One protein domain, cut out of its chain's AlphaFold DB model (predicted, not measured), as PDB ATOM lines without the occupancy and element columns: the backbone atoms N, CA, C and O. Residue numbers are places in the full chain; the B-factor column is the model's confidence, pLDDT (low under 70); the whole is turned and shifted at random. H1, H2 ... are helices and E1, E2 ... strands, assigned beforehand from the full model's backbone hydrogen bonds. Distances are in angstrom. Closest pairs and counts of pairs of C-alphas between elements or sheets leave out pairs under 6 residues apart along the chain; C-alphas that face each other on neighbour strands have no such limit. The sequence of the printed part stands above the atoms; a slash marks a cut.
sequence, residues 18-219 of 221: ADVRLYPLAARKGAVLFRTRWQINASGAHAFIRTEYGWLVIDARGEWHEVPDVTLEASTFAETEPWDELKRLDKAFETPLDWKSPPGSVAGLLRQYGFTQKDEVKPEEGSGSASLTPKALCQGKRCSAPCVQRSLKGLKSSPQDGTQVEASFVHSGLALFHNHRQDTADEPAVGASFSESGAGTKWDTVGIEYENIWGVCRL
ATOM      1  N   ALA A  18     -27.632  23.883  20.184       89.19
ATOM      2  CA  ALA A  18     -26.946  25.159  20.171       89.19
ATOM      3  C   ALA A  18     -25.555  24.996  19.552       89.19
ATOM      4  O   ALA A  18     -24.732  24.232  20.050       89.19
ATOM      5  N   ASP A  19     -25.296  25.736  18.475       92.31
ATOM      6  CA  ASP A  19     -24.010  25.793  17.782       92.31
ATOM      7  C   ASP A  19     -23.521  27.244  17.756       92.31
ATOM      8  O   ASP A  19     -24.085  28.115  17.087       92.31
ATOM      9  N   VAL A  20     -22.472  27.516  18.526       95.50
ATOM     10  CA  VAL A  20     -21.886  28.846  18.691       95.50
ATOM     11  C   VAL A  20     -20.396  28.743  18.426       95.50
ATOM     12  O   VAL A  20     -19.653  28.163  19.218       95.50
ATOM     13  N   ARG A  21     -19.941  29.328  17.319       97.19
ATOM     14  CA  ARG A  21     -18.554  29.212  16.857       97.19
ATOM     15  C   ARG A  21     -17.855  30.555  16.840       97.19
ATOM     16  O   ARG A  21     -18.416  31.569  16.419       97.19
ATOM     17  N   LEU A  22     -16.591  30.523  17.245       97.62
ATOM     18  CA  LEU A  22     -15.659  31.640  17.193       97.62
ATOM     19  C   LEU A  22     -14.440  31.191  16.396       97.62
ATOM     20  O   LEU A  22     -13.717  30.303  16.829       97.62
ATOM     21  N   TYR A  23     -14.207  31.803  15.243       96.94
ATOM     22  CA  TYR A  23     -13.083  31.466  14.378       96.94
ATOM     23  C   TYR A  23     -12.049  32.595  14.416       96.94
ATOM     24  O   TYR A  23     -12.349  33.686  13.919       96.94
ATOM     25  N   PRO A  24     -10.872  32.403  15.039       97.19
ATOM     26  CA  PRO A  24      -9.877  33.462  15.140       97.19
ATOM     27  C   PRO A  24      -9.286  33.774  13.763       97.19
ATOM     28  O   PRO A  24      -8.988  32.878  12.982       97.19
ATOM     29  N   LEU A  25      -9.142  35.068  13.470       97.38
ATOM     30  CA  LEU A  25      -8.660  35.569  12.181       97.38
ATOM     31  C   LEU A  25      -7.391  36.401  12.308       97.38
ATOM     32  O   LEU A  25      -6.519  36.322  11.450       97.38
ATOM     33  N   ALA A  26      -7.287  37.230  13.348       97.88
ATOM     34  CA  ALA A  26      -6.109  38.065  13.553       97.88
ATOM     35  C   ALA A  26      -5.915  38.453  15.013       97.88
ATOM     36  O   ALA A  26      -6.879  38.554  15.773       97.88
ATOM     37  N   ALA A  27      -4.673  38.746  15.389       97.62
ATOM     38  CA  ALA A  27      -4.327  39.228  16.712       97.62
ATOM     39  C   ALA A  27      -3.299  40.361  16.660       97.62
ATOM     40  O   ALA A  27      -2.269  40.279  16.000       97.62
ATOM     41  N   ARG A  28      -3.565  41.442  17.400       96.69
ATOM     42  CA  ARG A  28      -2.735  42.649  17.391       96.69
ATOM     43  C   ARG A  28      -2.836  43.386  18.712       96.69
ATOM     44  O   ARG A  28      -3.930  43.691  19.173       96.69
ATOM     45  N   LYS A  29      -1.689  43.732  19.308       94.56
ATOM     46  CA  LYS A  29      -1.606  44.546  20.541       94.56
ATOM     47  C   LYS A  29      -2.528  44.044  21.671       94.56
ATOM     48  O   LYS A  29      -3.121  44.835  22.397       94.56
ATOM     49  N   GLY A  30      -2.652  42.724  21.807       94.12
ATOM     50  CA  GLY A  30      -3.496  42.092  22.821       94.12
ATOM     51  C   GLY A  30      -4.988  42.003  22.475       94.12
ATOM     52  O   GLY A  30      -5.737  41.473  23.284       94.12
ATOM     53  N   ALA A  31      -5.424  42.484  21.308       97.44
ATOM     54  CA  ALA A  31      -6.763  42.242  20.777       97.44
ATOM     55  C   ALA A  31      -6.768  41.034  19.834       97.44
ATOM     56  O   ALA A  31      -5.760  40.772  19.172       97.44
ATOM     57  N   VAL A  32      -7.894  40.324  19.759       98.31
ATOM     58  CA  VAL A  32      -8.121  39.216  18.819       98.31
ATOM     59  C   VAL A  32      -9.444  39.436  18.093       98.31
ATOM     60  O   VAL A  32     -10.457  39.718  18.733       98.31
ATOM     61  N   LEU A  33      -9.408  39.334  16.765       98.38
ATOM     62  CA  LEU A  33     -10.562  39.370  15.875       98.38
ATOM     63  C   LEU A  33     -11.018  37.944  15.572       98.38
ATOM     64  O   LEU A  33     -10.218  37.112  15.144       98.38
ATOM     65  N   PHE A  34     -12.315  37.712  15.715       98.31
ATOM     66  CA  PHE A  34     -12.986  36.470  15.377       98.31
ATOM     67  C   PHE A  34     -14.060  36.721  14.324       98.31
ATOM     68  O   PHE A  34     -14.754  37.742  14.360       98.31
ATOM     69  N   ARG A  35     -14.246  35.749  13.436       98.06
ATOM     70  CA  ARG A  35     -15.516  35.558  12.738       98.06
ATOM     71  C   ARG A  35     -16.435  34.717  13.610       98.06
ATOM     72  O   ARG A  35     -15.974  33.815  14.309       98.06
ATOM     73  N   THR A  36     -17.726  35.008  13.579       98.06
ATOM     74  CA  THR A  36     -18.685  34.421  14.513       98.06
ATOM     75  C   THR A  36     -19.843  33.765  13.778       98.06
ATOM     76  O   THR A  36     -20.318  34.315  12.786       98.06
ATOM     77  N   ARG A  37     -20.305  32.621  14.284       97.25
ATOM     78  CA  ARG A  37     -21.535  31.942  13.858       97.25
ATOM     79  C   ARG A  37     -22.349  31.613  15.101       97.25
ATOM     80  O   ARG A  37     -21.793  31.102  16.071       97.25
ATOM     81  N   TRP A  38     -23.638  31.905  15.074       95.06
ATOM     82  CA  TRP A  38     -24.549  31.638  16.177       95.06
ATOM     83  C   TRP A  38     -25.843  31.031  15.648       95.06
ATOM     84  O   TRP A  38     -26.478  31.597  14.759       95.06
ATOM     85  N   GLN A  39     -26.228  29.884  16.198       92.25
ATOM     86  CA  GLN A  39     -27.463  29.189  15.863       92.25
ATOM     87  C   GLN A  39     -27.976  28.464  17.111       92.25
ATOM     88  O   GLN A  39     -27.283  27.607  17.657       92.25
ATOM     89  N   ILE A  40     -29.194  28.779  17.553       87.88
ATOM     90  CA  ILE A  40     -29.865  28.076  18.658       87.88
ATOM     91  C   ILE A  40     -31.238  27.591  18.191       87.88
ATOM     92  O   ILE A  40     -32.062  28.369  17.713       87.88
ATOM     93  N   ASN A  41     -31.486  26.292  18.357       85.75
ATOM     94  CA  ASN A  41     -32.752  25.609  18.135       85.75
ATOM     95  C   ASN A  41     -33.280  25.064  19.467       85.75
ATOM     96  O   ASN A  41     -33.218  23.864  19.715       85.75
ATOM     97  N   ALA A  42     -33.785  25.930  20.345       79.38
ATOM     98  CA  ALA A  42     -34.243  25.499  21.668       79.38
ATOM     99  C   ALA A  42     -35.436  24.529  21.623       79.38
ATOM    100  O   ALA A  42     -35.548  23.651  22.466       79.38
ATOM    101  N   SER A  43     -36.319  24.663  20.629       74.06
ATOM    102  CA  SER A  43     -37.558  23.882  20.560       74.06
ATOM    103  C   SER A  43     -37.419  22.536  19.845       74.06
ATOM    104  O   SER A  43     -38.355  21.743  19.896       74.06
ATOM    105  N   GLY A  44     -36.336  22.304  19.092       73.25
ATOM    106  CA  GLY A  44     -36.200  21.136  18.207       73.25
ATOM    107  C   GLY A  44     -37.164  21.124  17.002       73.25
ATOM    108  O   GLY A  44     -36.953  20.425  16.014       73.25
ATOM    109  N   ALA A  45     -38.218  21.939  17.022       71.06
ATOM    110  CA  ALA A  45     -39.363  21.823  16.123       71.06
ATOM    111  C   ALA A  45     -39.242  22.643  14.827       71.06
ATOM    112  O   ALA A  45     -40.167  22.656  14.012       71.06
ATOM    113  N   HIS A  46     -38.138  23.362  14.629       67.44
ATOM    114  CA  HIS A  46     -37.970  24.239  13.477       67.44
ATOM    115  C   HIS A  46     -37.284  23.519  12.317       67.44
ATOM    116  O   HIS A  46     -36.168  23.023  12.449       67.44
ATOM    117  N   ALA A  47     -37.935  23.529  11.149       67.62
ATOM    118  CA  ALA A  47     -37.339  23.020   9.917       67.62
ATOM    119  C   ALA A  47     -36.117  23.851   9.498       67.62
ATOM    120  O   ALA A  47     -35.137  23.284   9.043       67.62
ATOM    121  N   PHE A  48     -36.154  25.176   9.686       77.50
ATOM    122  CA  PHE A  48     -35.034  26.074   9.421       77.50
ATOM    123  C   PHE A  48     -34.737  26.924  10.656       77.50
ATOM    124  O   PHE A  48     -35.642  27.553  11.210       77.50
ATOM    125  N   ILE A  49     -33.476  26.942  11.086       85.50
ATOM    126  CA  ILE A  49     -33.048  27.639  12.301       85.50
ATOM    127  C   ILE A  49     -32.452  28.983  11.914       85.50
ATOM    128  O   ILE A  49     -31.657  29.059  10.979       85.50
ATOM    129  N   ARG A  50     -32.808  30.035  12.652       88.88
ATOM    130  CA  ARG A  50     -32.155  31.334  12.507       88.88
ATOM    131  C   ARG A  50     -30.656  31.185  12.770       88.88
ATOM    132  O   ARG A  50     -30.261  30.764  13.857       88.88
ATOM    133  N   THR A  51     -29.853  31.588  11.795       92.50
ATOM    134  CA  THR A  51     -28.392  31.552  11.868       92.50
ATOM    135  C   THR A  51     -27.853  32.963  11.696       92.50
ATOM    136  O   THR A  51     -28.197  33.665  10.747       92.50
ATOM    137  N   GLU A  52     -27.006  33.390  12.624       95.19
ATOM    138  CA  GLU A  52     -26.384  34.710  12.618       95.19
ATOM    139  C   GLU A  52     -24.881  34.592  12.389       95.19
ATOM    140  O   GLU A  52     -24.192  33.826  13.064       95.19
ATOM    141  N   TYR A  53     -24.373  35.408  11.475       97.06
ATOM    142  CA  TYR A  53     -22.955  35.580  11.200       97.06
ATOM    143  C   TYR A  53     -22.521  36.991  11.574       97.06
ATOM    144  O   TYR A  53     -23.289  37.956  11.492       97.06
ATOM    145  N   GLY A  54     -21.265  37.125  11.975       97.62
ATOM    146  CA  GLY A  54     -20.732  38.415  12.379       97.62
ATOM    147  C   GLY A  54     -19.262  38.378  12.747       97.62
ATOM    148  O   GLY A  54     -18.501  37.491  12.348       97.62
ATOM    149  N   TRP A  55     -18.891  39.375  13.536       98.25
ATOM    150  CA  TRP A  55     -17.531  39.644  13.960       98.25
ATOM    151  C   TRP A  55     -17.495  39.902  15.457       98.25
ATOM    152  O   TRP A  55     -18.412  40.496  16.026       98.25
ATOM    153  N   LEU A  56     -16.397  39.503  16.082       98.38
ATOM    154  CA  LEU A  56     -16.122  39.792  17.479       98.38
ATOM    155  C   LEU A  56     -14.682  40.265  17.619       98.38
ATOM    156  O   LEU A  56     -13.766  39.600  17.146       98.38
ATOM    157  N   VAL A  57     -14.471  41.372  18.325       98.44
ATOM    158  CA  VAL A  57     -13.157  41.701  18.885       98.44
ATOM    159  C   VAL A  57     -13.202  41.575  20.398       98.44
ATOM    160  O   VAL A  57     -14.058  42.171  21.053       98.44
ATOM    161  N   ILE A  58     -12.246  40.826  20.946       97.88
ATOM    162  CA  ILE A  58     -11.930  40.851  22.374       97.88
ATOM    163  C   ILE A  58     -10.609  41.592  22.525       97.88
ATOM    164  O   ILE A  58      -9.591  41.159  21.984       97.88
ATOM    165  N   ASP A  59     -10.625  42.726  23.221       95.38
ATOM    166  CA  ASP A  59      -9.441  43.572  23.356       95.38
ATOM    167  C   ASP A  59      -8.557  43.201  24.566       95.38
ATOM    168  O   ASP A  59      -8.900  42.364  25.406       95.38
ATOM    169  N   ALA A  60      -7.409  43.873  24.703       91.81
ATOM    170  CA  ALA A  60      -6.458  43.625  25.791       91.81
ATOM    171  C   ALA A  60      -7.020  43.918  27.201       91.81
ATOM    172  O   ALA A  60      -6.494  43.424  28.211       91.81
ATOM    173  N   ARG A  61      -8.076  44.737  27.297       91.12
ATOM    174  CA  ARG A  61      -8.786  45.044  28.547       91.12
ATOM    175  C   ARG A  61      -9.837  43.980  28.857       91.12
ATOM    176  O   ARG A  61     -10.181  43.813  30.025       91.12
ATOM    177  N   GLY A  62     -10.235  43.191  27.862       89.44
ATOM    178  CA  GLY A  62     -11.304  42.200  27.931       89.44
ATOM    179  C   GLY A  62     -12.663  42.768  27.518       89.44
ATOM    180  O   GLY A  62     -13.690  42.171  27.855       89.44
ATOM    181  N   GLU A  63     -12.684  43.917  26.838       94.25
ATOM    182  CA  GLU A  63     -13.904  44.468  26.255       94.25
ATOM    183  C   GLU A  63     -14.349  43.626  25.058       94.25
ATOM    184  O   GLU A  63     -13.526  43.106  24.306       94.25
ATOM    185  N   TRP A  64     -15.668  43.496  24.914       95.00
ATOM    186  CA  TRP A  64     -16.328  42.604  23.967       95.00
ATOM    187  C   TRP A  64     -17.066  43.444  22.930       95.00
ATOM    188  O   TRP A  64     -18.010  44.152  23.280       95.00
ATOM    189  N   HIS A  65     -16.631  43.382  21.675       97.12
ATOM    190  CA  HIS A  65     -17.158  44.210  20.591       97.12
ATOM    191  C   HIS A  65     -17.744  43.312  19.502       97.12
ATOM    192  O   HIS A  65     -17.023  42.865  18.611       97.12
ATOM    193  N   GLU A  66     -19.040  43.012  19.614       96.81
ATOM    194  CA  GLU A  66     -19.791  42.215  18.635       96.81
ATOM    195  C   GLU A  66     -20.383  43.114  17.544       96.81
ATOM    196  O   GLU A  66     -21.041  44.112  17.841       96.81
ATOM    197  N   VAL A  67     -20.176  42.743  16.281       96.94
ATOM    198  CA  VAL A  67     -20.740  43.432  15.115       96.94
ATOM    199  C   VAL A  67     -21.455  42.404  14.233       96.94
ATOM    200  O   VAL A  67     -20.801  41.477  13.752       96.94
ATOM    201  N   PRO A  68     -22.776  42.533  14.010       95.81
ATOM    202  CA  PRO A  68     -23.501  41.636  13.115       95.81
ATOM    203  C   PRO A  68     -23.090  41.861  11.653       95.81
ATOM    204  O   PRO A  68     -22.751  42.980  11.264       95.81
ATOM    205  N   ASP A  69     -23.148  40.803  10.847       95.06
ATOM    206  CA  ASP A  69     -22.917  40.859   9.399       95.06
ATOM    207  C   ASP A  69     -24.172  40.442   8.631       95.06
ATOM    208  O   ASP A  69     -24.811  41.265   7.977       95.06
ATOM    209  N   VAL A  70     -24.564  39.175   8.769       94.00
ATOM    210  CA  VAL A  70     -25.705  38.585   8.062       94.00
ATOM    211  C   VAL A  70     -26.532  37.762   9.038       94.00
ATOM    212  O   VAL A  70     -25.990  36.974   9.809       94.00
ATOM    213  N   THR A  71     -27.852  37.908   8.964       92.56
ATOM    214  CA  THR A  71     -28.807  37.030   9.644       92.56
ATOM    215  C   THR A  71     -29.613  36.295   8.590       92.56
ATOM    216  O   THR A  71     -30.178  36.921   7.696       92.56
ATOM    217  N   LEU A  72     -29.667  34.975   8.710       89.44
ATOM    218  CA  LEU A  72     -30.443  34.099   7.853       89.44
ATOM    219  C   LEU A  72     -31.601  33.512   8.665       89.44
ATOM    220  O   LEU A  72     -31.379  32.824   9.659       89.44
ATOM    221  N   GLU A  73     -32.835  33.776   8.247       85.00
ATOM    222  CA  GLU A  73     -34.057  33.215   8.832       85.00
ATOM    223  C   GLU A  73     -35.025  32.763   7.727       85.00
ATOM    224  O   GLU A  73     -34.913  33.173   6.571       85.00
ATOM    225  N   ALA A  74     -35.982  31.898   8.074       71.19
ATOM    226  CA  ALA A  74     -36.885  31.270   7.103       71.19
ATOM    227  C   ALA A  74     -37.707  32.287   6.286       71.19
ATOM    228  O   ALA A  74     -38.020  32.041   5.127       71.19
ATOM    229  N   SER A  75     -38.040  33.435   6.880       65.69
ATOM    230  CA  SER A  75     -38.783  34.536   6.257       65.69
ATOM    231  C   SER A  75     -37.967  35.366   5.267       65.69
ATOM    232  O   SER A  75     -38.547  36.168   4.539       65.69
ATOM    233  N   THR A  76     -36.639  35.224   5.238       58.59
ATOM    234  CA  THR A  76     -35.769  36.088   4.426       58.59
ATOM    235  C   THR A  76     -35.743  35.692   2.944       58.59
ATOM    236  O   THR A  76     -35.388  36.525   2.115       58.59
ATOM    237  N   PHE A  77     -36.153  34.467   2.582       56.00
ATOM    238  CA  PHE A  77     -36.043  33.941   1.212       56.00
ATOM    239  C   PHE A  77     -37.350  33.294   0.729       56.00
ATOM    240  O   PHE A  77     -38.055  32.643   1.497       56.00
ATOM    241  N   ALA A  78     -37.675  33.457  -0.557       54.62
ATOM    242  CA  ALA A  78     -38.851  32.842  -1.170       54.62
ATOM    243  C   ALA A  78     -38.631  31.329  -1.377       54.62
ATOM    244  O   ALA A  78     -37.751  30.943  -2.135       54.62
ATOM    245  N   GLU A  79     -39.429  30.513  -0.679       52.47
ATOM    246  CA  GLU A  79     -39.778  29.075  -0.808       52.47
ATOM    247  C   GLU A  79     -38.725  27.996  -1.187       52.47
ATOM    248  O   GLU A  79     -38.986  26.824  -0.932       52.47
ATOM    249  N   THR A  80     -37.535  28.302  -1.716       52.19
ATOM    250  CA  THR A  80     -36.567  27.289  -2.200       52.19
ATOM    251  C   THR A  80     -35.103  27.512  -1.808       52.19
ATOM    252  O   THR A  80     -34.332  26.559  -1.848       52.19
ATOM    253  N   GLU A  81     -34.698  28.701  -1.354       68.12
ATOM    254  CA  GLU A  81     -33.266  29.043  -1.246       68.12
ATOM    255  C   GLU A  81     -32.597  29.084   0.150       68.12
ATOM    256  O   GLU A  81     -31.368  29.195   0.185       68.12
ATOM    257  N   PRO A  82     -33.273  28.961   1.317       74.31
ATOM    258  CA  PRO A  82     -32.600  29.213   2.597       74.31
ATOM    259  C   PRO A  82     -31.502  28.183   2.912       74.31
ATOM    260  O   PRO A  82     -30.527  28.504   3.586       74.31
ATOM    261  N   TRP A  83     -31.602  26.957   2.391       81.50
ATOM    262  CA  TRP A  83     -30.587  25.916   2.590       81.50
ATOM    263  C   TRP A  83     -29.339  26.101   1.733       81.50
ATOM    264  O   TRP A  83     -28.234  25.828   2.199       81.50
ATOM    265  N   ASP A  84     -29.495  26.539   0.486       85.56
ATOM    266  CA  ASP A  84     -28.350  26.798  -0.386       85.56
ATOM    267  C   ASP A  84     -27.635  28.080   0.035       85.56
ATOM    268  O   ASP A  84     -26.402  28.116   0.054       85.56
ATOM    269  N   GLU A  85     -28.391  29.076   0.495       87.56
ATOM    270  CA  GLU A  85     -27.826  30.264   1.120       87.56
ATOM    271  C   GLU A  85     -27.104  29.933   2.431       87.56
ATOM    272  O   GLU A  85     -25.980  30.393   2.636       87.56
ATOM    273  N   LEU A  86     -27.673  29.068   3.282       89.19
ATOM    274  CA  LEU A  86     -26.991  28.583   4.485       89.19
ATOM    275  C   LEU A  86     -25.654  27.922   4.135       89.19
ATOM    276  O   LEU A  86     -24.627  28.291   4.697       89.19
ATOM    277  N   LYS A  87     -25.632  27.002   3.158       90.00
ATOM    278  CA  LYS A  87     -24.385  26.364   2.693       90.00
ATOM    279  C   LYS A  87     -23.381  27.394   2.177       90.00
ATOM    280  O   LYS A  87     -22.180  27.266   2.422       90.00
ATOM    281  N   ARG A  88     -23.849  28.406   1.441       91.69
ATOM    282  CA  ARG A  88     -23.000  29.480   0.916       91.69
ATOM    283  C   ARG A  88     -22.382  30.296   2.053       91.69
ATOM    284  O   ARG A  88     -21.184  30.580   1.998       91.69
ATOM    285  N   LEU A  89     -23.170  30.657   3.064       92.88
ATOM    286  CA  LEU A  89     -22.714  31.414   4.229       92.88
ATOM    287  C   LEU A  89     -21.788  30.589   5.130       92.88
ATOM    288  O   LEU A  89     -20.758  31.108   5.548       92.88
ATOM    289  N   ASP A  90     -22.071  29.305   5.355       93.00
ATOM    290  CA  ASP A  90     -21.178  28.401   6.093       93.00
ATOM    291  C   ASP A  90     -19.828  28.244   5.377       93.00
ATOM    292  O   ASP A  90     -18.769  28.387   5.990       93.00
ATOM    293  N   LYS A  91     -19.832  28.092   4.048       92.69
ATOM    294  CA  LYS A  91     -18.588  28.090   3.266       92.69
ATOM    295  C   LYS A  91     -17.835  29.419   3.373       92.69
ATOM    296  O   LYS A  91     -16.606  29.435   3.472       92.69
ATOM    297  N   ALA A  92     -18.547  30.546   3.342       90.38
ATOM    298  CA  ALA A  92     -17.937  31.861   3.532       90.38
ATOM    299  C   ALA A  92     -17.342  32.006   4.941       90.38
ATOM    300  O   ALA A  92     -16.259  32.570   5.079       90.38
ATOM    301  N   PHE A  93     -18.000  31.448   5.962       92.25
ATOM    302  CA  PHE A  93     -17.516  31.415   7.339       92.25
ATOM    303  C   PHE A  93     -16.192  30.652   7.479       92.25
ATOM    304  O   PHE A  93     -15.331  31.089   8.239       92.25
ATOM    305  N   GLU A  94     -15.989  29.585   6.711       89.50
ATOM    306  CA  GLU A  94     -14.757  28.780   6.721       89.50
ATOM    307  C   GLU A  94     -13.635  29.345   5.832       89.50
ATOM    308  O   GLU A  94     -12.473  28.961   5.958       89.50
ATOM    309  N   THR A  95     -13.953  30.268   4.921       89.75
ATOM    310  CA  THR A  95     -12.978  30.812   3.963       89.75
ATOM    311  C   THR A  95     -12.099  31.892   4.613       89.75
ATOM    312  O   THR A  95     -12.636  32.761   5.304       89.75
ATOM    313  N   PRO A  96     -10.773  31.937   4.371       91.31
ATOM    314  CA  PRO A  96      -9.915  33.008   4.881       91.31
ATOM    315  C   PRO A  96     -10.440  34.413   4.557       91.31
ATOM    316  O   PRO A  96     -11.108  34.631   3.545       91.31
ATOM    317  N   LEU A  97     -10.159  35.386   5.425       93.38
ATOM    318  CA  LEU A  97     -10.565  36.771   5.193       93.38
ATOM    319  C   LEU A  97      -9.831  37.344   3.970       93.38
ATOM    320  O   LEU A  97      -8.602  37.352   3.926       93.38
ATOM    321  N   ASP A  98     -10.573  37.893   3.006       93.75
ATOM    322  CA  ASP A  98      -9.967  38.705   1.950       93.75
ATOM    323  C   ASP A  98      -9.535  40.059   2.526       93.75
ATOM    324  O   ASP A  98     -10.319  40.995   2.658       93.75
ATOM    325  N   TRP A  99      -8.255  40.166   2.874       94.50
ATOM    326  CA  TRP A  99      -7.663  41.386   3.418       94.50
ATOM    327  C   TRP A  99      -7.594  42.553   2.427       94.50
ATOM    328  O   TRP A  99      -7.439  43.698   2.857       94.50
ATOM    329  N   LYS A 100      -7.668  42.293   1.115       94.31
ATOM    330  CA  LYS A 100      -7.639  43.346   0.089       94.31
ATOM    331  C   LYS A 100      -9.013  43.975  -0.090       94.31
ATOM    332  O   LYS A 100      -9.098  45.176  -0.335       94.31
ATOM    333  N   SER A 101     -10.064  43.170   0.043       94.69
ATOM    334  CA  SER A 101     -11.455  43.604  -0.075       94.69
ATOM    335  C   SER A 101     -12.324  42.972   1.022       94.69
ATOM    336  O   SER A 101     -13.189  42.144   0.720       94.69
ATOM    337  N   PRO A 102     -12.119  43.345   2.300       93.88
ATOM    338  CA  PRO A 102     -12.871  42.755   3.399       93.88
ATOM    339  C   PRO A 102     -14.353  43.157   3.332       93.88
ATOM    340  O   PRO A 102     -14.673  44.237   2.820       93.88
ATOM    341  N   PRO A 103     -15.269  42.347   3.899       93.69
ATOM    342  CA  PRO A 103     -16.675  42.717   4.015       93.69
ATOM    343  C   PRO A 103     -16.857  44.086   4.682       93.69
ATOM    344  O   PRO A 103     -16.167  44.431   5.646       93.69
ATOM    345  N   GLY A 104     -17.812  44.881   4.195       95.44
ATOM    346  CA  GLY A 104     -18.047  46.231   4.717       95.44
ATOM    347  C   GLY A 104     -18.377  46.257   6.215       95.44
ATOM    348  O   GLY A 104     -17.981  47.192   6.914       95.44
ATOM    349  N   SER A 105     -19.022  45.202   6.718       96.25
ATOM    350  CA  SER A 105     -19.392  45.019   8.125       96.25
ATOM    351  C   SER A 105     -18.190  44.945   9.075       96.25
ATOM    352  O   SER A 105     -18.260  45.475  10.182       96.25
ATOM    353  N   VAL A 106     -17.049  44.379   8.653       96.75
ATOM    354  CA  VAL A 106     -15.840  44.277   9.501       96.75
ATOM    355  C   VAL A 106     -14.922  45.496   9.393       96.75
ATOM    356  O   VAL A 106     -14.079  45.725  10.262       96.75
ATOM    357  N   ALA A 107     -15.082  46.327   8.359       95.62
ATOM    358  CA  ALA A 107     -14.169  47.433   8.063       95.62
ATOM    359  C   ALA A 107     -14.008  48.424   9.234       95.62
ATOM    360  O   ALA A 107     -12.919  48.965   9.445       95.62
ATOM    361  N   GLY A 108     -15.070  48.651  10.015       95.88
ATOM    362  CA  GLY A 108     -15.020  49.474  11.229       95.88
ATOM    363  C   GLY A 108     -14.047  48.921  12.273       95.88
ATOM    364  O   GLY A 108     -13.165  49.651  12.728       95.88
ATOM    365  N   LEU A 109     -14.146  47.623  12.574       97.38
ATOM    366  CA  LEU A 109     -13.267  46.927  13.518       97.38
ATOM    367  C   LEU A 109     -11.818  46.896  13.015       97.38
ATOM    368  O   LEU A 109     -10.896  47.200  13.774       97.38
ATOM    369  N   LEU A 110     -11.606  46.608  11.725       97.62
ATOM    370  CA  LEU A 110     -10.262  46.605  11.133       97.62
ATOM    371  C   LEU A 110      -9.573  47.964  11.297       97.62
ATOM    372  O   LEU A 110      -8.413  48.017  11.701       97.62
ATOM    373  N   ARG A 111     -10.290  49.071  11.054       96.50
ATOM    374  CA  ARG A 111      -9.752  50.427  11.245       96.50
ATOM    375  C   ARG A 111      -9.529  50.771  12.714       96.50
ATOM    376  O   ARG A 111      -8.466  51.285  13.049       96.50
ATOM    377  N   GLN A 112     -10.504  50.491  13.579       96.94
ATOM    378  CA  GLN A 112     -10.450  50.837  15.003       96.94
ATOM    379  C   GLN A 112      -9.285  50.148  15.723       96.94
ATOM    380  O   GLN A 112      -8.572  50.787  16.495       96.94
ATOM    381  N   TYR A 113      -9.068  48.858  15.452       97.19
ATOM    382  CA  TYR A 113      -8.014  48.062  16.090       97.19
ATOM    383  C   TYR A 113      -6.723  47.989  15.258       97.19
ATOM    384  O   TYR A 113      -5.670  47.581  15.755       97.19
ATOM    385  N   GLY A 114      -6.774  48.443  14.005       96.88
ATOM    386  CA  GLY A 114      -5.639  48.509  13.091       96.88
ATOM    387  C   GLY A 114      -5.182  47.151  12.561       96.88
ATOM    388  O   GLY A 114      -4.003  47.019  12.240       96.88
ATOM    389  N   PHE A 115      -6.064  46.150  12.510       97.88
ATOM    390  CA  PHE A 115      -5.743  44.829  11.968       97.88
ATOM    391  C   PHE A 115      -5.389  44.911  10.481       97.88
ATOM    392  O   PHE A 115      -6.041  45.603   9.698       97.88
ATOM    393  N   THR A 116      -4.354  44.178  10.098       97.00
ATOM    394  CA  THR A 116      -3.874  44.026   8.725       97.00
ATOM    395  C   THR A 116      -3.559  42.559   8.458       97.00
ATOM    396  O   THR A 116      -3.456  41.773   9.393       97.00
ATOM    397  N   GLN A 117      -3.291  42.203   7.200       97.06
ATOM    398  CA  GLN A 117      -2.884  40.841   6.834       97.06
ATOM    399  C   GLN A 117      -1.665  40.321   7.623       97.06
ATOM    400  O   GLN A 117      -1.519  39.125   7.824       97.06
ATOM    401  N   LYS A 118      -0.778  41.203   8.102       97.38
ATOM    402  CA  LYS A 118       0.389  40.802   8.910       97.38
ATOM    403  C   LYS A 118       0.023  40.310  10.311       97.38
ATOM    404  O   LYS A 118       0.865  39.715  10.969       97.38
ATOM    405  N   ASP A 119      -1.179  40.641  10.768       97.69
ATOM    406  CA  ASP A 119      -1.700  40.284  12.081       97.69
ATOM    407  C   ASP A 119      -2.519  38.976  12.023       97.69
ATOM    408  O   ASP A 119      -3.092  38.583  13.035       97.69
ATOM    409  N   GLU A 120      -2.625  38.336  10.851       97.25
ATOM    410  CA  GLU A 120      -3.356  37.080  10.656       97.25
ATOM    411  C   GLU A 120      -2.778  35.962  11.533       97.25
ATOM    412  O   GLU A 120      -1.560  35.789  11.611       97.25
ATOM    413  N   VAL A 121      -3.664  35.213  12.189       96.62
ATOM    414  CA  VAL A 121      -3.304  34.082  13.059       96.62
ATOM    415  C   VAL A 121      -3.832  32.784  12.481       96.62
ATOM    416  O   VAL A 121      -4.823  32.774  11.749       96.62
ATOM    417  N   LYS A 122      -3.194  31.671  12.846       95.25
ATOM    418  CA  LYS A 122      -3.751  30.356  12.524       95.25
ATOM    419  C   LYS A 122      -4.882  30.009  13.498       95.25
ATOM    420  O   LYS A 122      -4.747  30.300  14.689       95.25
ATOM    421  N   PRO A 123      -5.963  29.353  13.042       92.56
ATOM    422  CA  PRO A 123      -7.069  28.955  13.909       92.56
ATOM    423  C   PRO A 123      -6.647  28.130  15.129       92.56
ATOM    424  O   PRO A 123      -7.230  28.268  16.196       92.56
ATOM    425  N   GLU A 124      -5.623  27.296  14.964       95.75
ATOM    426  CA  GLU A 124      -5.062  26.383  15.962       95.75
ATOM    427  C   GLU A 124      -3.843  26.948  16.711       95.75
ATOM    428  O   GLU A 124      -3.123  26.222  17.404       95.75
ATOM    429  N   GLU A 125      -3.550  28.238  16.548       96.94
ATOM    430  CA  GLU A 125      -2.382  28.852  17.166       96.94
ATOM    431  C   GLU A 125      -2.433  28.736  18.695       96.94
ATOM    432  O   GLU A 125      -3.408  29.116  19.337       96.94
ATOM    433  N   GLY A 126      -1.381  28.164  19.287       95.94
ATOM    434  CA  GLY A 126      -1.311  27.930  20.730       95.94
ATOM    435  C   GLY A 126      -2.242  26.827  21.254       95.94
ATOM    436  O   GLY A 126      -2.379  26.701  22.475       95.94
ATOM    437  N   SER A 127      -2.858  26.025  20.378       97.06
ATOM    438  CA  SER A 127      -3.688  24.878  20.766       97.06
ATOM    439  C   SER A 127      -2.957  23.933  21.733       97.06
ATOM    440  O   SER A 127      -1.744  23.731  21.630       97.06
ATOM    441  N   GLY A 128      -3.677  23.418  22.733       95.88
ATOM    442  CA  GLY A 128      -3.148  22.532  23.780       95.88
ATOM    443  C   GLY A 128      -2.247  23.209  24.824       95.88
ATOM    444  O   GLY A 128      -1.868  22.593  25.818       95.88
ATOM    445  N   SER A 129      -1.899  24.493  24.657       96.62
ATOM    446  CA  SER A 129      -1.006  25.194  25.600       96.62
ATOM    447  C   SER A 129      -1.692  25.650  26.893       96.62
ATOM    448  O   SER A 129      -1.017  25.996  27.871       96.62
ATOM    449  N   ALA A 130      -3.025  25.634  26.910       97.38
ATOM    450  CA  ALA A 130      -3.844  25.908  28.077       97.38
ATOM    451  C   ALA A 130      -4.939  24.852  28.236       97.38
ATOM    452  O   ALA A 130      -5.430  24.298  27.254       97.38
ATOM    453  N   SER A 131      -5.342  24.608  29.476       96.56
ATOM    454  CA  SER A 131      -6.435  23.702  29.807       96.56
ATOM    455  C   SER A 131      -7.342  24.314  30.862       96.56
ATOM    456  O   SER A 131      -6.908  25.066  31.742       96.56
ATOM    457  N   LEU A 132      -8.625  23.992  30.764       95.12
ATOM    458  CA  LEU A 132      -9.634  24.355  31.738       95.12
ATOM    459  C   LEU A 132     -10.174  23.077  32.367       95.12
ATOM    460  O   LEU A 132     -10.525  22.123  31.681       95.12
ATOM    461  N   THR A 133     -10.245  23.075  33.690       93.31
ATOM    462  CA  THR A 133     -10.925  22.057  34.490       93.31
ATOM    463  C   THR A 133     -11.962  22.750  35.372       93.31
ATOM    464  O   THR A 133     -11.843  23.957  35.613       93.31
ATOM    465  N   PRO A 134     -12.904  22.007  35.978       91.00
ATOM    466  CA  PRO A 134     -13.812  22.566  36.981       91.00
ATOM    467  C   PRO A 134     -13.116  23.272  38.159       91.00
ATOM    468  O   PRO A 134     -13.743  24.057  38.865       91.00
ATOM    469  N   LYS A 135     -11.822  22.999  38.392       92.75
ATOM    470  CA  LYS A 135     -11.061  23.493  39.549       92.75
ATOM    471  C   LYS A 135     -10.001  24.537  39.212       92.75
ATOM    472  O   LYS A 135      -9.549  25.226  40.122       92.75
ATOM    473  N   ALA A 136      -9.572  24.640  37.957       94.31
ATOM    474  CA  ALA A 136      -8.472  25.518  37.577       94.31
ATOM    475  C   ALA A 136      -8.456  25.830  36.080       94.31
ATOM    476  O   ALA A 136      -8.817  24.988  35.259       94.31
ATOM    477  N   LEU A 137      -7.953  27.019  35.750       95.75
ATOM    478  CA  LEU A 137      -7.486  27.387  34.415       95.75
ATOM    479  C   LEU A 137      -5.957  27.401  34.436       95.75
ATOM    480  O   LEU A 137      -5.372  28.132  35.238       95.75
ATOM    481  N   CYS A 138      -5.320  26.618  33.574       95.94
ATOM    482  CA  CYS A 138      -3.870  26.460  33.549       95.94
ATOM    483  C   CYS A 138      -3.280  26.810  32.180       95.94
ATOM    484  O   CYS A 138      -3.866  26.499  31.148       95.94
ATOM    485  N   GLN A 139      -2.088  27.407  32.183       95.44
ATOM    486  CA  GLN A 139      -1.216  27.564  31.020       95.44
ATOM    487  C   GLN A 139       0.190  27.083  31.399       95.44
ATOM    488  O   GLN A 139       0.896  27.705  32.204       95.44
ATOM    489  N   GLY A 140       0.592  25.928  30.866       89.00
ATOM    490  CA  GLY A 140       1.780  25.216  31.341       89.00
ATOM    491  C   GLY A 140       1.712  24.945  32.852       89.00
ATOM    492  O   GLY A 140       0.791  24.297  33.333       89.00
ATOM    493  N   LYS A 141       2.688  25.454  33.618       89.75
ATOM    494  CA  LYS A 141       2.748  25.281  35.087       89.75
ATOM    495  C   LYS A 141       1.986  26.350  35.882       89.75
ATOM    496  O   LYS A 141       1.919  26.254  37.105       89.75
ATOM    497  N   ARG A 142       1.482  27.403  35.229       94.50
ATOM    498  CA  ARG A 142       0.763  28.496  35.898       94.50
ATOM    499  C   ARG A 142      -0.722  28.183  35.897       94.50
ATOM    500  O   ARG A 142      -1.291  28.002  34.829       94.50
ATOM    501  N   CYS A 143      -1.336  28.165  37.072       95.00
ATOM    502  CA  CYS A 143      -2.763  27.913  37.222       95.00
ATOM    503  C   CYS A 143      -3.415  29.005  38.072       95.00
ATOM    504  O   CYS A 143      -2.804  29.526  39.005       95.00
ATOM    505  N   SER A 144      -4.666  29.319  37.763       94.44
ATOM    506  CA  SER A 144      -5.538  30.192  38.549       94.44
ATOM    507  C   SER A 144      -6.859  29.497  38.866       94.44
ATOM    508  O   SER A 144      -7.104  28.373  38.425       94.44
ATOM    509  N   ALA A 145      -7.735  30.196  39.593       93.25
ATOM    510  CA  ALA A 145      -9.137  29.810  39.728       93.25
ATOM    511  C   ALA A 145      -9.770  29.518  38.348       93.25
ATOM    512  O   ALA A 145      -9.349  30.122  37.349       93.25
ATOM    513  N   PRO A 146     -10.754  28.599  38.277       92.00
ATOM    514  CA  PRO A 146     -11.430  28.287  37.028       92.00
ATOM    515  C   PRO A 146     -12.128  29.544  36.510       92.00
ATOM    516  O   PRO A 146     -12.651  30.357  37.276       92.00
ATOM    517  N   CYS A 147     -12.119  29.708  35.196       91.62
ATOM    518  CA  CYS A 147     -12.751  30.840  34.545       91.62
ATOM    519  C   CYS A 147     -14.193  30.491  34.153       91.62
ATOM    520  O   CYS A 147     -14.469  29.394  33.673       91.62
ATOM    521  N   VAL A 148     -15.103  31.452  34.327       92.38
ATOM    522  CA  VAL A 148     -16.423  31.419  33.687       92.38
ATOM    523  C   VAL A 148     -16.236  31.826  32.230       92.38
ATOM    524  O   VAL A 148     -15.934  32.990  31.951       92.38
ATOM    525  N   GLN A 149     -16.391  30.870  31.316       94.12
ATOM    526  CA  GLN A 149     -16.235  31.126  29.891       94.12
ATOM    527  C   GLN A 149     -17.325  32.092  29.422       94.12
ATOM    528  O   GLN A 149     -18.475  32.012  29.861       94.12
ATOM    529  N   ARG A 150     -16.965  32.997  28.514       94.44
ATOM    530  CA  ARG A 150     -17.905  33.890  27.824       94.44
ATOM    531  C   ARG A 150     -17.946  33.538  26.342       94.44
ATOM    532  O   ARG A 150     -16.899  33.286  25.750       94.44
ATOM    533  N   SER A 151     -19.135  33.553  25.755       94.94
ATOM    534  CA  SER A 151     -19.352  33.381  24.316       94.94
ATOM    535  C   SER A 151     -20.233  34.515  23.766       94.94
ATOM    536  O   SER A 151     -20.415  35.541  24.431       94.94
ATOM    537  N   LEU A 152     -20.722  34.369  22.534       94.56
ATOM    538  CA  LEU A 152     -21.536  35.366  21.833       94.56
ATOM    539  C   LEU A 152     -22.838  35.680  22.564       94.56
ATOM    540  O   LEU A 152     -23.350  34.853  23.322       94.56
ATOM    541  N   LYS A 153     -23.391  36.874  22.305       90.12
ATOM    542  CA  LYS A 153     -24.710  37.297  22.807       90.12
ATOM    543  C   LYS A 153     -24.850  37.195  24.331       90.12
ATOM    544  O   LYS A 153     -25.947  37.048  24.855       90.12
ATOM    545  N   GLY A 154     -23.732  37.281  25.054       86.94
ATOM    546  CA  GLY A 154     -23.710  37.247  26.515       86.94
ATOM    547  C   GLY A 154     -23.755  35.855  27.146       86.94
ATOM    548  O   GLY A 154     -23.770  35.788  28.377       86.94
ATOM    549  N   LEU A 155     -23.709  34.771  26.361       88.00
ATOM    550  CA  LEU A 155     -23.674  33.403  26.883       88.00
ATOM    551  C   LEU A 155     -22.492  33.188  27.831       88.00
ATOM    552  O   LEU A 155     -21.368  33.641  27.580       88.00
ATOM    553  N   LYS A 156     -22.755  32.478  28.930       90.38
ATOM    554  CA  LYS A 156     -21.758  32.159  29.955       90.38
ATOM    555  C   LYS A 156     -21.821  30.692  30.332       90.38
ATOM    556  O   LYS A 156     -22.909  30.119  30.421       90.38
ATOM    557  N   SER A 157     -20.653  30.114  30.596       89.06
ATOM    558  CA  SER A 157     -20.588  28.757  31.123       89.06
ATOM    559  C   SER A 157     -21.042  28.702  32.581       89.06
ATOM    560  O   SER A 157     -20.874  29.660  33.343       89.06
ATOM    561  N   SER A 158     -21.560  27.553  32.999       82.75
ATOM    562  CA  SER A 158     -21.791  27.261  34.410       82.75
ATOM    563  C   SER A 158     -20.448  27.211  35.151       82.75
ATOM    564  O   SER A 158     -19.500  26.580  34.670       82.75
ATOM    565  N   PRO A 159     -20.311  27.875  36.309       70.00
ATOM    566  CA  PRO A 159     -19.086  27.795  37.093       70.00
ATOM    567  C   PRO A 159     -18.900  26.377  37.652       70.00
ATOM    568  O   PRO A 159     -19.843  25.802  38.185       70.00
ATOM    569  N   GLN A 160     -17.667  25.861  37.595       73.06
ATOM    570  CA  GLN A 160     -17.244  24.610  38.256       73.06
ATOM    571  C   GLN A 160     -17.985  23.334  37.806       73.06
ATOM    572  O   GLN A 160     -17.929  22.320  38.499       73.06
ATOM    573  N   ASP A 161     -18.653  23.373  36.655       76.88
ATOM    574  CA  ASP A 161     -19.350  22.238  36.041       76.88
ATOM    575  C   ASP A 161     -18.565  21.723  34.819       76.88
ATOM    576  O   ASP A 161     -17.746  22.454  34.253       76.88
ATOM    577  N   GLY A 162     -18.827  20.483  34.403       84.12
ATOM    578  CA  GLY A 162     -18.242  19.881  33.202       84.12
ATOM    579  C   GLY A 162     -16.940  19.093  33.406       84.12
ATOM    580  O   GLY A 162     -16.615  18.642  34.508       84.12
ATOM    581  N   THR A 163     -16.197  18.888  32.318       91.25
ATOM    582  CA  THR A 163     -14.969  18.072  32.273       91.25
ATOM    583  C   THR A 163     -13.750  18.901  31.860       91.25
ATOM    584  O   THR A 163     -13.849  20.092  31.562       91.25
ATOM    585  N   GLN A 164     -12.560  18.295  31.905       93.25
ATOM    586  CA  GLN A 164     -11.355  18.951  31.401       93.25
ATOM    587  C   GLN A 164     -11.468  19.186  29.891       93.25
ATOM    588  O   GLN A 164     -11.865  18.287  29.156       93.25
ATOM    589  N   VAL A 165     -11.040  20.361  29.437       94.69
ATOM    590  CA  VAL A 165     -10.942  20.718  28.019       94.69
ATOM    591  C   VAL A 165      -9.630  21.447  27.747       94.69
ATOM    592  O   VAL A 165      -9.177  22.271  28.547       94.69
ATOM    593  N   GLU A 166      -8.999  21.130  26.622       96.56
ATOM    594  CA  GLU A 166      -7.824  21.846  26.129       96.56
ATOM    595  C   GLU A 166      -8.248  23.026  25.254       96.56
ATOM    596  O   GLU A 166      -9.268  22.985  24.564       96.56
ATOM    597  N   ALA A 167      -7.477  24.108  25.303       97.38
ATOM    598  CA  ALA A 167      -7.738  25.268  24.470       97.38
ATOM    599  C   ALA A 167      -7.485  24.919  22.997       97.38
ATOM    600  O   ALA A 167      -6.408  24.430  22.660       97.38
ATOM    601  N   SER A 168      -8.446  25.225  22.125       97.31
ATOM    602  CA  SER A 168      -8.306  25.111  20.670       97.31
ATOM    603  C   SER A 168      -7.461  26.242  20.079       97.31
ATOM    604  O   SER A 168      -6.882  26.078  19.009       97.31
ATOM    605  N   PHE A 169      -7.359  27.370  20.787       97.88
ATOM    606  CA  PHE A 169      -6.549  28.526  20.408       97.88
ATOM    607  C   PHE A 169      -6.092  29.300  21.647       97.88
ATOM    608  O   PHE A 169      -6.870  29.514  22.581       97.88
ATOM    609  N   VAL A 170      -4.840  29.759  21.646       97.25
ATOM    610  CA  VAL A 170      -4.258  30.608  22.686       97.25
ATOM    611  C   VAL A 170      -3.424  31.716  22.057       97.25
ATOM    612  O   VAL A 170      -2.369  31.471  21.479       97.25
ATOM    613  N   HIS A 171      -3.847  32.961  22.260       96.12
ATOM    614  CA  HIS A 171      -3.090  34.137  21.841       96.12
ATOM    615  C   HIS A 171      -3.488  35.357  22.674       96.12
ATOM    616  O   HIS A 171      -4.594  35.428  23.201       96.12
ATOM    617  N   SER A 172      -2.615  36.364  22.785       94.00
ATOM    618  CA  SER A 172      -2.948  37.652  23.427       94.00
ATOM    619  C   SER A 172      -3.446  37.534  24.885       94.00
ATOM    620  O   SER A 172      -4.152  38.414  25.376       94.00
ATOM    621  N   GLY A 173      -3.091  36.458  25.598       94.12
ATOM    622  CA  GLY A 173      -3.609  36.179  26.945       94.12
ATOM    623  C   GLY A 173      -5.078  35.735  26.972       94.12
ATOM    624  O   GLY A 173      -5.708  35.773  28.029       94.12
ATOM    625  N   LEU A 174      -5.623  35.334  25.826       96.38
ATOM    626  CA  LEU A 174      -6.921  34.692  25.674       96.38
ATOM    627  C   LEU A 174      -6.710  33.215  25.349       96.38
ATOM    628  O   LEU A 174      -5.800  32.867  24.600       96.38
ATOM    629  N   ALA A 175      -7.573  32.374  25.902       97.12
ATOM    630  CA  ALA A 175      -7.721  30.983  25.518       97.12
ATOM    631  C   ALA A 175      -9.157  30.743  25.077       97.12
ATOM    632  O   ALA A 175     -10.103  31.197  25.727       97.12
ATOM    633  N   LEU A 176      -9.293  30.039  23.968       97.69
ATOM    634  CA  LEU A 176     -10.547  29.639  23.367       97.69
ATOM    635  C   LEU A 176     -10.707  28.137  23.568       97.69
ATOM    636  O   LEU A 176      -9.778  27.380  23.299       97.69
ATOM    637  N   PHE A 177     -11.863  27.720  24.060       96.56
ATOM    638  CA  PHE A 177     -12.181  26.331  24.359       96.56
ATOM    639  C   PHE A 177     -13.379  25.909  23.527       96.56
ATOM    640  O   PHE A 177     -14.385  26.620  23.467       96.56
ATOM    641  N   HIS A 178     -13.264  24.749  22.894       95.06
ATOM    642  CA  HIS A 178     -14.359  24.115  22.178       95.06
ATOM    643  C   HIS A 178     -15.047  23.137  23.130       95.06
ATOM    644  O   HIS A 178     -14.467  22.126  23.514       95.06
ATOM    645  N   ASN A 179     -16.254  23.489  23.564       92.56
ATOM    646  CA  ASN A 179     -17.055  22.680  24.474       92.56
ATOM    647  C   ASN A 179     -18.091  21.921  23.652       92.56
ATOM    648  O   ASN A 179     -18.756  22.514  22.797       92.56
ATOM    649  N   HIS A 180     -18.220  20.627  23.918       88.06
ATOM    650  CA  HIS A 180     -19.148  19.753  23.215       88.06
ATOM    651  C   HIS A 180     -19.920  18.904  24.208       88.06
ATOM    652  O   HIS A 180     -19.338  18.328  25.128       88.06
ATOM    653  N   ARG A 181     -21.225  18.796  24.000       79.19
ATOM    654  CA  ARG A 181     -22.091  17.892  24.742       79.19
ATOM    655  C   ARG A 181     -22.927  17.115  23.742       79.19
ATOM    656  O   ARG A 181     -23.839  17.665  23.126       79.19
ATOM    657  N   GLN A 182     -22.602  15.835  23.608       68.50
ATOM    658  CA  GLN A 182     -23.425  14.852  22.927       68.50
ATOM    659  C   GLN A 182     -23.743  13.745  23.926       68.50
ATOM    660  O   GLN A 182     -22.844  13.234  24.590       68.50
ATOM    661  N   ASP A 183     -25.020  13.398  24.076       53.88
ATOM    662  CA  ASP A 183     -25.422  12.238  24.878       53.88
ATOM    663  C   ASP A 183     -25.312  10.960  24.031       53.88
ATOM    664  O   ASP A 183     -26.300  10.309  23.694       53.88
ATOM    665  N   THR A 184     -24.095  10.652  23.575       58.56
ATOM    666  CA  THR A 184     -23.781   9.422  22.838       58.56
ATOM    667  C   THR A 184     -22.551   8.754  23.444       58.56
ATOM    668  O   THR A 184     -21.686   9.396  24.039       58.56
ATOM    669  N   ALA A 185     -22.470   7.429  23.310       55.62
ATOM    670  CA  ALA A 185     -21.348   6.654  23.837       55.62
ATOM    671  C   ALA A 185     -20.016   6.935  23.108       55.62
ATOM    672  O   ALA A 185     -18.956   6.668  23.672       55.62
ATOM    673  N   ASP A 186     -20.076   7.467  21.883       60.59
ATOM    674  CA  ASP A 186     -18.928   7.588  20.976       60.59
ATOM    675  C   ASP A 186     -18.247   8.970  21.022       60.59
ATOM    676  O   ASP A 186     -17.059   9.076  20.718       60.59
ATOM    677  N   GLU A 187     -18.953  10.020  21.461       67.56
ATOM    678  CA  GLU A 187     -18.407  11.373  21.629       67.56
ATOM    679  C   GLU A 187     -18.665  11.875  23.058       67.56
ATOM    680  O   GLU A 187     -19.695  12.500  23.324       67.56
ATOM    681  N   PRO A 188     -17.755  11.609  24.015       71.12
ATOM    682  CA  PRO A 188     -17.969  12.022  25.392       71.12
ATOM    683  C   PRO A 188     -18.047  13.546  25.495       71.12
ATOM    684  O   PRO A 188     -17.312  14.271  24.825       71.12
ATOM    685  N   ALA A 189     -18.902  14.035  26.393       82.88
ATOM    686  CA  ALA A 189     -19.001  15.459  26.671       82.88
ATOM    687  C   ALA A 189     -17.665  16.033  27.191       82.88
ATOM    688  O   ALA A 189     -17.059  15.516  28.140       82.88
ATOM    689  N   VAL A 190     -17.230  17.140  26.590       88.62
ATOM    690  CA  VAL A 190     -15.973  17.829  26.892       88.62
ATOM    691  C   VAL A 190     -16.232  19.290  27.240       88.62
ATOM    692  O   VAL A 190     -16.932  20.007  26.524       88.62
ATOM    693  N   GLY A 191     -15.600  19.755  28.316       89.81
ATOM    694  CA  GLY A 191     -15.626  21.156  28.724       89.81
ATOM    695  C   GLY A 191     -16.843  21.518  29.567       89.81
ATOM    696  O   GLY A 191     -17.416  20.669  30.247       89.81
ATOM    697  N   ALA A 192     -17.183  22.806  29.588       88.19
ATOM    698  CA  ALA A 192     -18.220  23.357  30.456       88.19
ATOM    699  C   ALA A 192     -19.589  23.414  29.764       88.19
ATOM    700  O   ALA A 192     -19.676  23.630  28.557       88.19
ATOM    701  N   SER A 193     -20.657  23.305  30.557       85.12
ATOM    702  CA  SER A 193     -22.036  23.556  30.122       85.12
ATOM    703  C   SER A 193     -22.325  25.053  30.037       85.12
ATOM    704  O   SER A 193     -21.747  25.836  30.799       85.12
ATOM    705  N   PHE A 194     -23.238  25.468  29.156       85.62
ATOM    706  CA  PHE A 194     -23.643  26.872  29.028       85.62
ATOM    707  C   PHE A 194     -25.096  27.115  29.443       85.62
ATOM    708  O   PHE A 194     -25.903  26.208  29.635       85.62
ATOM    709  N   SER A 195     -25.399  28.390  29.668       71.94
ATOM    710  CA  SER A 195     -26.739  28.871  29.991       71.94
ATOM    711  C   SER A 195     -27.005  30.193  29.280       71.94
ATOM    712  O   SER A 195     -26.082  30.975  29.015       71.94
ATOM    713  N   GLU A 196     -28.275  30.453  28.981       63.91
ATOM    714  CA  GLU A 196     -28.702  31.723  28.409       63.91
ATOM    715  C   GLU A 196     -28.577  32.819  29.468       63.91
ATOM    716  O   GLU A 196     -28.947  32.656  30.638       63.91
ATOM    717  N   SER A 197     -28.028  33.965  29.072       53.25
ATOM    718  CA  SER A 197     -27.903  35.096  29.978       53.25
ATOM    719  C   SER A 197     -29.279  35.699  30.255       53.25
ATOM    720  O   SER A 197     -29.849  36.349  29.385       53.25
ATOM    721  N   GLY A 198     -29.790  35.524  31.477       46.16
ATOM    722  CA  GLY A 198     -31.017  36.196  31.918       46.16
ATOM    723  C   GLY A 198     -31.631  35.693  33.224       46.16
ATOM    724  O   GLY A 198     -32.215  36.495  33.944       46.16
ATOM    725  N   ALA A 199     -31.478  34.410  33.575       39.47
ATOM    726  CA  ALA A 199     -32.213  33.856  34.726       39.47
ATOM    727  C   ALA A 199     -31.521  32.716  35.499       39.47
ATOM    728  O   ALA A 199     -32.125  32.149  36.404       39.47
ATOM    729  N   GLY A 200     -30.274  32.349  35.174       45.84
ATOM    730  CA  GLY A 200     -29.625  31.189  35.810       45.84
ATOM    731  C   GLY A 200     -30.271  29.845  35.443       45.84
ATOM    732  O   GLY A 200     -29.961  28.825  36.052       45.84
ATOM    733  N   THR A 201     -31.155  29.841  34.446       51.12
ATOM    734  CA  THR A 201     -31.746  28.641  33.865       51.12
ATOM    735  C   THR A 201     -30.697  27.972  32.985       51.12
ATOM    736  O   THR A 201     -30.307  28.504  31.943       51.12
ATOM    737  N   LYS A 202     -30.187  26.831  33.445       56.84
ATOM    738  CA  LYS A 202     -29.264  25.997  32.678       56.84
ATOM    739  C   LYS A 202     -29.950  25.514  31.392       56.84
ATOM    740  O   LYS A 202     -31.173  25.376  31.340       56.84
ATOM    741  N   TRP A 203     -29.173  25.271  30.338       61.44
ATOM    742  CA  TRP A 203     -29.723  24.803  29.060       61.44
ATOM    743  C   TRP A 203     -30.371  23.417  29.121       61.44
ATOM    744  O   TRP A 203     -31.297  23.140  28.360       61.44
ATOM    745  N   ASP A 204     -29.998  22.610  30.114       51.84
ATOM    746  CA  ASP A 204     -30.711  21.380  30.473       51.84
ATOM    747  C   ASP A 204     -32.193  21.624  30.834       51.84
ATOM    748  O   ASP A 204     -33.034  20.751  30.648       51.84
ATOM    749  N   THR A 205     -32.540  22.827  31.298       50.97
ATOM    750  CA  THR A 205     -33.879  23.176  31.779       50.97
ATOM    751  C   THR A 205     -34.774  23.694  30.649       50.97
ATOM    752  O   THR A 205     -35.997  23.646  30.758       50.97
ATOM    753  N   VAL A 206     -34.176  24.174  29.554       57.62
ATOM    754  CA  VAL A 206     -34.882  24.524  28.305       57.62
ATOM    755  C   VAL A 206     -34.828  23.394  27.275       57.62
ATOM    756  O   VAL A 206     -35.305  23.563  26.158       57.62
ATOM    757  N   GLY A 207     -34.292  22.235  27.670       58.53
ATOM    758  CA  GLY A 207     -34.331  21.008  26.891       58.53
ATOM    759  C   GLY A 207     -33.382  20.984  25.702       58.53
ATOM    760  O   GLY A 207     -33.735  20.322  24.743       58.53
ATOM    761  N   ILE A 208     -32.232  21.680  25.733       72.50
ATOM    762  CA  ILE A 208     -31.179  21.567  24.700       72.50
ATOM    763  C   ILE A 208     -30.487  20.203  24.817       72.50
ATOM    764  O   ILE A 208     -29.895  19.898  25.852       72.50
ATOM    765  N   GLU A 209     -30.538  19.406  23.751       71.62
ATOM    766  CA  GLU A 209     -29.943  18.065  23.699       71.62
ATOM    767  C   GLU A 209     -28.470  18.099  23.271       71.62
ATOM    768  O   GLU A 209     -27.658  17.322  23.777       71.62
ATOM    769  N   TYR A 210     -28.115  19.022  22.369       76.31
ATOM    770  CA  TYR A 210     -26.770  19.124  21.803       76.31
ATOM    771  C   TYR A 210     -26.169  20.519  21.970       76.31
ATOM    772  O   TYR A 210     -26.755  21.518  21.548       76.31
ATOM    773  N   GLU A 211     -24.956  20.581  22.518       84.94
ATOM    774  CA  GLU A 211     -24.202  21.827  22.685       84.94
ATOM    775  C   GLU A 211     -22.868  21.731  21.947       84.94
ATOM    776  O   GLU A 211     -22.061  20.856  22.238       84.94
ATOM    777  N   ASN A 212     -22.610  22.661  21.032       91.62
ATOM    778  CA  ASN A 212     -21.310  22.879  20.408       91.62
ATOM    779  C   ASN A 212     -20.953  24.362  20.554       91.62
ATOM    780  O   ASN A 212     -21.420  25.208  19.791       91.62
ATOM    781  N   ILE A 213     -20.185  24.704  21.587       93.56
ATOM    782  CA  ILE A 213     -20.010  26.096  22.009       93.56
ATOM    783  C   ILE A 213     -18.545  26.419  22.215       93.56
ATOM    784  O   ILE A 213     -17.837  25.837  23.040       93.56
ATOM    785  N   TRP A 214     -18.119  27.454  21.513       96.25
ATOM    786  CA  TRP A 214     -16.813  28.052  21.668       96.25
ATOM    787  C   TRP A 214     -16.873  29.115  22.762       96.25
ATOM    788  O   TRP A 214     -17.619  30.093  22.659       96.25
ATOM    789  N   GLY A 215     -16.099  28.919  23.827       95.88
ATOM    790  CA  GLY A 215     -16.038  29.816  24.976       95.88
ATOM    791  C   GLY A 215     -14.640  30.377  25.188       95.88
ATOM    792  O   GLY A 215     -13.640  29.696  24.980       95.88
ATOM    793  N   VAL A 216     -14.558  31.640  25.601       97.00
ATOM    794  CA  VAL A 216     -13.282  32.327  25.823       97.00
ATOM    795  C   VAL A 216     -13.051  32.571  27.305       97.00
ATOM    796  O   VAL A 216     -13.943  33.012  28.036       97.00
ATOM    797  N   CYS A 217     -11.803  32.365  27.714       95.62
ATOM    798  CA  CYS A 217     -11.266  32.756  29.004       95.62
ATOM    799  C   CYS A 217     -10.028  33.631  28.860       95.62
ATOM    800  O   CYS A 217      -9.261  33.528  27.904       95.62
ATOM    801  N   ARG A 218      -9.804  34.477  29.866       94.38
ATOM    802  CA  ARG A 218      -8.536  35.192  30.020       94.38
ATOM    803  C   ARG A 218      -7.574  34.328  30.810       94.38
ATOM    804  O   ARG A 218      -7.930  33.838  31.880       94.38
ATOM    805  N   LEU A 219      -6.367  34.178  30.293       92.75
ATOM    806  CA  LEU A 219      -5.318  33.411  30.940       92.75
ATOM    807  C   LEU A 219      -4.703  34.182  32.115       92.75
ATOM    808  O   LEU A 219      -4.664  35.421  32.091       92.75
TER     809      LEU A 219
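AT A GLANCE: This is residues 18 to 219 of the 221 residues of an uncharacterized protein of Stigmatella aurantiaca (strain DW4/3-1) (UniProt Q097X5). One twisted sheet of ten strands folds partly back on itself at E1, with E4, E3 and E2 as one leaf and E10, E9, E8, E5, E6 and E7 as the other. H1 and H2 pack on E2 and E3, and the short strands E5, E6 and E7 make the far edge of the other leaf. The printed part has 202 residues, with E1 E2 E3 E4 H1 H2 E5 E6 E7 E8 E9 E10 along the chain; the sheet, order E4 E3 E2 E1 E10 E9 E8 E5 E6 E7, is mixed. The class is mixed, helices and strands, with under half of the residues in named elements. The whole is compact, radius of gyration of the C-alphas 17.2 A, spanning 54 by 43 by 32 A.

IN THESE COORDINATES: E1, residues 18 to 28, starts at C-alpha 18 (-26.946, 25.159, 20.171) and is 30.0 A long; E2, residues 31 to 41, is 31.0 A. E3 is residues 51 to 58, 21.6 A, and E4 residues 64 to 72, 23.0 A. E1 to E4 bend by 54, 52, 50 and 58 degrees at residues 25, 35, 54 and 69. H1 is residues 82 to 94, 18.3 A, and H2 residues 107 to 113. E5, E6 and E7 are residues 130 to 133, 136 to 139 and 142 to 144. E8 is residues 165 to 171, E9 174 to 181, 22.7 A, and E10 210 to 218, 25.7 A, ending at C-alpha 218 (-8.536, 35.192, 30.020).

HOW THE PARTS SIT: E1 to E4 form a meander, each strand the antiparallel neighbour of the one before; N 21 and O 37 are 2.9 A apart, N 34 and O 56 2.8 A, N 67 and O 55 2.9 A. E1 is parallel to E10, with N 20 and O 212 at 2.8 A. E8 to E10 form another meander, with N 176 and O 169 at 2.8 A and N 213 and O 179 at 2.9 A. E5 to E7 form a third, with N 131 and O 138 at 2.9 A and N 139 and O 142 at 2.8 A; with E8, antiparallel to E5, N 167 and O 130 at 2.8 A, they make a Greek key, the first strand beside the fourth. H1 is on the sheet at a height of 9.7 A, along the strands; its closest C-alphas with E2 are those of Phe 93 and Arg 35, 7.1 A. H2 is on it too, height 9.0 A; the closest C-alphas with E3 are those of Leu 109 and Val 57, 7.5 A. H1 and H2 are apart. Every O i to N i+4 pair in H1 and H2 is within hydrogen-bond range.

THE WHOLE: The C-alphas of Glu 79 and Lys 141 are the farthest apart, 55.8 A. The printed part has no cut. The links H1 to H2, H2 to E5, E7 to E8 and E9 to E10 are long. Mean pLDDT of the printed part is 87.3; residues 46 to 47, 75 to 81, 182 to 187 and 196 to 207 are under 70.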